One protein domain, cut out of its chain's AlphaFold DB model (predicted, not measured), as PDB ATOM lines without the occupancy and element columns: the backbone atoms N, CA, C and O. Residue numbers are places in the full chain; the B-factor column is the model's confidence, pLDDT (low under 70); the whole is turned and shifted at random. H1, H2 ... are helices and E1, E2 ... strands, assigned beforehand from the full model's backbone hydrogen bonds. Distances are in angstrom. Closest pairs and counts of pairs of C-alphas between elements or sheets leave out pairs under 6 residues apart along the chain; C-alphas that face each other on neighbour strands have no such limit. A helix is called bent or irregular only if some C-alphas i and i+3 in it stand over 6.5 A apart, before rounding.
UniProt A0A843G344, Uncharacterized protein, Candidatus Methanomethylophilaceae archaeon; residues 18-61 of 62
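What this domain is: This is residues 18 to 61 of the 62 residues of an uncharacterized protein of Candidatus Methanomethylophilaceae archaeon (UniProt A0A843G344). Strand E2 and the long helix H2 make an open V with its corner at Cys 41, and the short helix H1 sits in the mouth of the V, across from the inner side of H2. Strand E1 pairs beside E2 to make a small two-stranded sheet and leads straight into H1, while residues 28 to 36 loop from H1 back to E2. The printed part has 44 residues, with two named strands and two named helices in the order E1, H1, E2, H2; the sheet, E1 then E2, is antiparallel and the class is mixed, helices and strands. The whole is compact, with a radius of gyration of the C-alphas of 9.7 A, and rounded, spanning 24 by 20 by 16 A.

How they stand to each other: Strand E1, residues 18 to 20, and strand E2, residues 37 to 40, are antiparallel neighbours, with 137 degrees between their directions. The C-alphas of Ile 19 and Val 38 face each other at 5.2 A. N 19 and O 38 are within hydrogen-bond range at 2.8 A, and so are N 38 and O 19 at 2.8 A. A tight link with no residue between joins E1 to helix H1, residues 21 to 27. The closest C-alphas of H1 and E2 are those of Ile 21 and Gln 37, 5.3 A apart. H1 touches helix H2, residues 42 to 55, and their closest C-alphas are those of Thr 27 and Ser 52, 6.0 A apart. H1 and H2 run the same way at a steep tilt of 69.6 degrees, only just short of about perpendicular. E1 and H2 are apart. Of the O i to N i+4 pairs, 1 of 3 in H1 and 9 of 10 in H2 are within hydrogen-bond range; in H1, 2 of 4 O i to N i+3 pairs are within range.

Where its parts are: E1 begins at C-alpha 18, at (284.290, 195.309, 256.372). H1 measures 10.0 A from first to last C-alpha and is neither bent nor irregular, but only just: C-alphas 23 and 26 are 6.3 A apart. E2 measures 9.7 A and begins at C-alpha 37, at (281.921, 190.110, 257.815). H2, 19.4 A from first to last C-alpha, ends at C-alpha 55, at (277.218, 199.046, 273.319).

The domain as a whole: The two C-alphas farthest apart are those of Gly 34 and Asp 58, at 25.2 A. The printed part has no cut. The link from H1 to E2, of 9 residues, is short but not tight, the link from E2 to H2 is tight with one residue between, and no link is long. The mean pLDDT of the printed part is 74.6, and it is under 70 at residues 32 to 35 and at residues 53 to 61, of which 53 to 55 belong to H2.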
ATOM      1  N   SER A  18     284.898 196.548 255.885       80.38
ATOM      2  CA  SER A  18     284.290 195.309 256.372       80.38
ATOM      3  C   SER A  18     284.506 195.192 257.882       80.38
ATOM      4  O   SER A  18     285.621 195.384 258.372       80.38
ATOM      5  N   ILE A  19     283.460 194.868 258.639       81.00
ATOM      6  CA  ILE A  19     283.515 194.673 260.095       81.00
ATOM      7  C   ILE A  19     283.029 193.270 260.430       81.00
ATOM      8  O   ILE A  19     282.126 192.742 259.795       81.00
ATOM      9  N   ASN A  20     283.624 192.643 261.438       82.06
ATOM     10  CA  ASN A  20     283.171 191.339 261.905       82.06
ATOM     11  C   ASN A  20     281.749 191.431 262.485       82.06
ATOM     12  O   ASN A  20     281.484 192.306 263.314       82.06
ATOM     13  N   ILE A  21     280.874 190.491 262.116       80.12
ATOM     14  CA  ILE A  21     279.466 190.471 262.549       80.12
ATOM     15  C   ILE A  21     279.320 190.501 264.076       80.12
ATOM     16  O   ILE A  21     278.447 191.184 264.592       80.12
ATOM     17  N   LYS A  22     280.270 189.906 264.812       77.69
ATOM     18  CA  LYS A  22     280.322 189.922 266.287       77.69
ATOM     19  C   LYS A  22     280.328 191.320 266.909       77.69
ATOM     20  O   LYS A  22     279.950 191.472 268.062       77.69
ATOM     21  N   LYS A  23     280.816 192.330 266.182       76.81
ATOM     22  CA  LYS A  23     280.821 193.721 266.654       76.81
ATOM     23  C   LYS A  23     279.586 194.500 266.178       76.81
ATOM     24  O   LYS A  23     279.315 195.578 266.689       76.81
ATOM     25  N   VAL A  24     278.850 193.976 265.199       78.56
ATOM     26  CA  VAL A  24     277.646 194.605 264.637       78.56
ATOM     27  C   VAL A  24     276.375 194.061 265.298       78.56
ATOM     28  O   VAL A  24     275.480 194.841 265.608       78.56
ATOM     29  N   GLU A  25     276.344 192.770 265.632       76.50
ATOM     30  CA  GLU A  25     275.280 192.111 266.405       76.50
ATOM     31  C   GLU A  25     274.839 192.895 267.659       76.50
ATOM     32  O   GLU A  25     273.655 193.215 267.762       76.50
ATOM     33  N   PRO A  26     275.747 193.293 268.581       74.81
ATOM     34  CA  PRO A  26     275.347 193.996 269.803       74.81
ATOM     35  C   PRO A  26     274.855 195.424 269.547       74.81
ATOM     36  O   PRO A  26     274.191 196.003 270.399       74.81
ATOM     37  N   THR A  27     275.169 196.009 268.387       74.75
ATOM     38  CA  THR A  27     274.707 197.361 268.039       74.75
ATOM     39  C   THR A  27     273.278 197.387 267.500       74.75
ATOM     40  O   THR A  27     272.751 198.472 267.274       74.75
ATOM     41  N   GLY A  28     272.652 196.220 267.276       70.69
ATOM     42  CA  GLY A  28     271.275 196.124 266.780       70.69
ATOM     43  C   GLY A  28     271.066 196.772 265.409       70.69
ATOM     44  O   GLY A  28     269.944 197.132 265.060       70.69
ATOM     45  N   MET A  29     272.143 196.972 264.643       74.62
ATOM     46  CA  MET A  29     272.058 197.556 263.311       74.62
ATOM     47  C   MET A  29     271.430 196.570 262.336       74.62
ATOM     48  O   MET A  29     271.772 195.389 262.326       74.62
ATOM     49  N   ASN A  30     270.552 197.089 261.484       71.62
ATOM     50  CA  ASN A  30     269.805 196.310 260.510       71.62
ATOM     51  C   ASN A  30     270.668 195.988 259.276       71.62
ATOM     52  O   ASN A  30     270.518 196.575 258.203       71.62
ATOM     53  N   VAL A  31     271.652 195.119 259.489       77.75
ATOM     54  CA  VAL A  31     272.571 194.585 258.476       77.75
ATOM     55  C   VAL A  31     272.117 193.185 258.080       77.75
ATOM     56  O   VAL A  31     271.511 192.499 258.904       77.75
ATOM     57  N   LYS A  32     272.401 192.721 256.859       69.00
ATOM     58  CA  LYS A  32     272.021 191.363 256.455       69.00
ATOM     59  C   LYS A  32     272.794 190.327 257.279       69.00
ATOM     60  O   LYS A  32     274.021 190.213 257.185       69.00
ATOM     61  N   PRO A  33     272.091 189.493 258.060       59.25
ATOM     62  CA  PRO A  33     272.720 188.372 258.730       59.25
ATOM     63  C   PRO A  33     273.016 187.277 257.696       59.25
ATOM     64  O   PRO A  33     272.161 186.919 256.889       59.25
ATOM     65  N   GLY A  34     274.232 186.731 257.710       64.25
ATOM     66  CA  GLY A  34     274.614 185.624 256.819       64.25
ATOM     67  C   GLY A  34     276.077 185.626 256.386       64.25
ATOM     68  O   GLY A  34     276.595 184.589 255.978       64.25
ATOM     69  N   CYS A  35     276.767 186.757 256.536       69.25
ATOM     70  CA  CYS A  35     278.188 186.874 256.229       69.25
ATOM     71  C   CYS A  35     279.041 186.882 257.503       69.25
ATOM     72  O   CYS A  35     278.661 187.399 258.552       69.25
ATOM     73  N   ARG A  36     280.255 186.333 257.398       78.38
ATOM     74  CA  ARG A  36     281.267 186.373 258.468       78.38
ATOM     75  C   ARG A  36     281.699 187.817 258.774       78.38
ATOM     76  O   ARG A  36     282.167 188.112 259.869       78.38
ATOM     77  N   GLN A  37     281.552 188.700 257.789       82.50
ATOM     78  CA  GLN A  37     281.921 190.110 257.815       82.50
ATOM     79  C   GLN A  37     280.804 190.913 257.141       82.50
ATOM     80  O   GLN A  37     280.230 190.456 256.159       82.50
ATOM     81  N   VAL A  38     280.508 192.094 257.666       84.12
ATOM     82  CA  VAL A  38     279.487 193.021 257.179       84.12
ATOM     83  C   VAL A  38     280.178 194.206 256.521       84.12
ATOM     84  O   VAL A  38     281.111 194.773 257.095       84.12
ATOM     85  N   HIS A  39     279.720 194.594 255.336       86.25
ATOM     86  CA  HIS A  39     280.297 195.686 254.557       86.25
ATOM     87  C   HIS A  39     279.521 196.981 254.826       86.25
ATOM     88  O   HIS A  39     278.307 197.043 254.651       86.25
ATOM     89  N   LEU A  40     280.220 198.017 255.283       84.94
ATOM     90  CA  LEU A  40     279.653 199.299 255.700       84.94
ATOM     91  C   LEU A  40     280.283 200.446 254.899       84.94
ATOM     92  O   LEU A  40     281.490 200.464 254.629       84.94
ATOM     93  N   CYS A  41     279.464 201.433 254.535       88.25
ATOM     94  CA  CYS A  41     279.936 202.701 253.974       88.25
ATOM     95  C   CYS A  41     280.452 203.644 255.082       88.25
ATOM     96  O   CYS A  41     280.266 203.391 256.277       88.25
ATOM     97  N   LYS A  42     281.060 204.776 254.704       84.31
ATOM     98  CA  LYS A  42     281.575 205.784 255.651       84.31
ATOM     99  C   LYS A  42     280.550 206.266 256.670       84.31
ATOM    100  O   LYS A  42     280.886 206.474 257.839       84.31
ATOM    101  N   SER A  43     279.333 206.525 256.195       85.19
ATOM    102  CA  SER A  43     278.245 207.115 256.977       85.19
ATOM    103  C   SER A  43     277.804 206.141 258.058       85.19
ATOM    104  O   SER A  43     277.892 206.445 259.248       85.19
ATOM    105  N   HIS A  44     277.498 204.914 257.648       83.00
ATOM    106  CA  HIS A  44     277.099 203.853 258.556       83.00
ATOM    107  C   HIS A  44     278.224 203.398 259.478       83.00
ATOM    108  O   HIS A  44     277.979 203.133 260.648       83.00
ATOM    109  N   TYR A  45     279.476 203.404 259.017       83.12
ATOM    110  CA  TYR A  45     280.621 203.145 259.885       83.12
ATOM    111  C   TYR A  45     280.721 204.169 261.025       83.12
ATOM    112  O   TYR A  45     281.076 203.811 262.146       83.12
ATOM    113  N   LYS A  46     280.416 205.451 260.776       83.06
ATOM    114  CA  LYS A  46     280.420 206.484 261.825       83.06
ATOM    115  C   LYS A  46     279.289 206.293 262.829       83.06
ATOM    116  O   LYS A  46     279.532 206.476 264.021       83.06
ATOM    117  N   GLU A  47     278.087 205.963 262.364       83.12
ATOM    118  CA  GLU A  47     276.952 205.670 263.247       83.12
ATOM    119  C   GLU A  47     277.217 204.422 264.074       83.12
ATOM    120  O   GLU A  47     277.143 204.467 265.303       83.12
ATOM    121  N   TRP A  48     277.670 203.362 263.408       82.38
ATOM    122  CA  TRP A  48     278.096 202.128 264.041       82.38
ATOM    123  C   TRP A  48     279.167 202.408 265.083       82.38
ATOM    124  O   TRP A  48     279.018 201.984 266.212       82.38
ATOM    125  N   LYS A  49     280.191 203.209 264.772       79.00
ATOM    126  CA  LYS A  49     281.262 203.546 265.721       79.00
ATOM    127  C   LYS A  49     280.762 204.317 266.949       79.00
ATOM    128  O   LYS A  49     281.372 204.226 268.010       79.00
ATOM    129  N   LYS A  50     279.708 205.129 266.828       80.50
ATOM    130  CA  LYS A  50     279.112 205.821 267.986       80.50
ATOM    131  C   LYS A  50     278.361 204.831 268.867       80.50
ATOM    132  O   LYS A  50     278.631 204.777 270.059       80.50
ATOM    133  N   LEU A  51     277.495 204.029 268.253       77.88
ATOM    134  CA  LEU A  51     276.705 202.996 268.924       77.88
ATOM    135  C   LEU A  51     277.606 201.924 269.539       77.88
ATOM    136  O   LEU A  51     277.402 201.507 270.667       77.88
ATOM    137  N   SER A  52     278.673 201.544 268.844       75.94
ATOM    138  CA  SER A  52     279.619 200.528 269.281       75.94
ATOM    139  C   SER A  52     280.452 200.974 270.478       75.94
ATOM    140  O   SER A  52     280.900 200.138 271.242       75.94
ATOM    141  N   LYS A  53     280.716 202.275 270.643       69.00
ATOM    142  CA  LYS A  53     281.436 202.784 271.823       69.00
ATOM    143  C   LYS A  53     280.597 202.698 273.095       69.00
ATOM    144  O   LYS A  53     281.171 202.636 274.172       69.00
ATOM    145  N   ASP A  54     279.279 202.748 272.947       68.56
ATOM    146  CA  ASP A  54     278.319 202.658 274.045       68.56
ATOM    147  C   ASP A  54     277.933 201.194 274.321       68.56
ATOM    148  O   ASP A  54     277.934 200.744 275.461       68.56
ATOM    149  N   ALA A  55     277.709 200.419 273.256       64.25
ATOM    150  CA  ALA A  55     277.218 199.046 273.319       64.25
ATOM    151  C   ALA A  55     278.312 197.965 273.409       64.25
ATOM    152  O   ALA A  55     278.003 196.836 273.788       64.25
ATOM    153  N   ILE A  56     279.573 198.248 273.039       62.09
ATOM    154  CA  ILE A  56     280.644 197.236 273.034       62.09
ATOM    155  C   ILE A  56     281.598 197.439 274.224       62.09
ATOM    156  O   ILE A  56     282.398 198.374 274.212       62.09
ATOM    157  N   PRO A  57     281.578 196.544 275.227       56.06
ATOM    158  CA  PRO A  57     282.595 196.489 276.282       56.06
ATOM    159  C   PRO A  57     284.013 196.183 275.748       56.06
ATOM    160  O   PRO A  57     284.192 195.488 274.746       56.06
ATOM    161  N   ASP A  58     285.023 196.694 276.458       56.31
ATOM    162  CA  ASP A  58     286.461 196.771 276.108       56.31
ATOM    163  C   ASP A  58     287.106 195.474 275.548       56.31
ATOM    164  O   ASP A  58     288.048 195.527 274.758       56.31
ATOM    165  N   TYR A  59     286.546 194.296 275.842       57.44
ATOM    166  CA  TYR A  59     287.087 192.985 275.452       57.44
ATOM    167  C   TYR A  59     286.966 192.614 273.958       57.44
ATOM    168  O   TYR A  59     287.474 191.575 273.547       57.44
ATOM    169  N   LEU A  60     286.282 193.409 273.128       58.22
ATOM    170  CA  LEU A  60     286.243 193.235 271.660       58.22
ATOM    171  C   LEU A  60     287.174 194.221 270.924       58.22
ATOM    172  O   LEU A  60     287.167 194.285 269.685       58.22
ATOM    173  N   GLY A  61     287.931 195.024 271.680       51.50
ATOM    174  CA  GLY A  61     288.851 196.054 271.200       51.50
ATOM    175  C   GLY A  61     290.305 195.608 271.008       51.50
ATOM    176  O   GLY A  61     291.030 196.325 270.321       51.50
TER     177      GLY A  61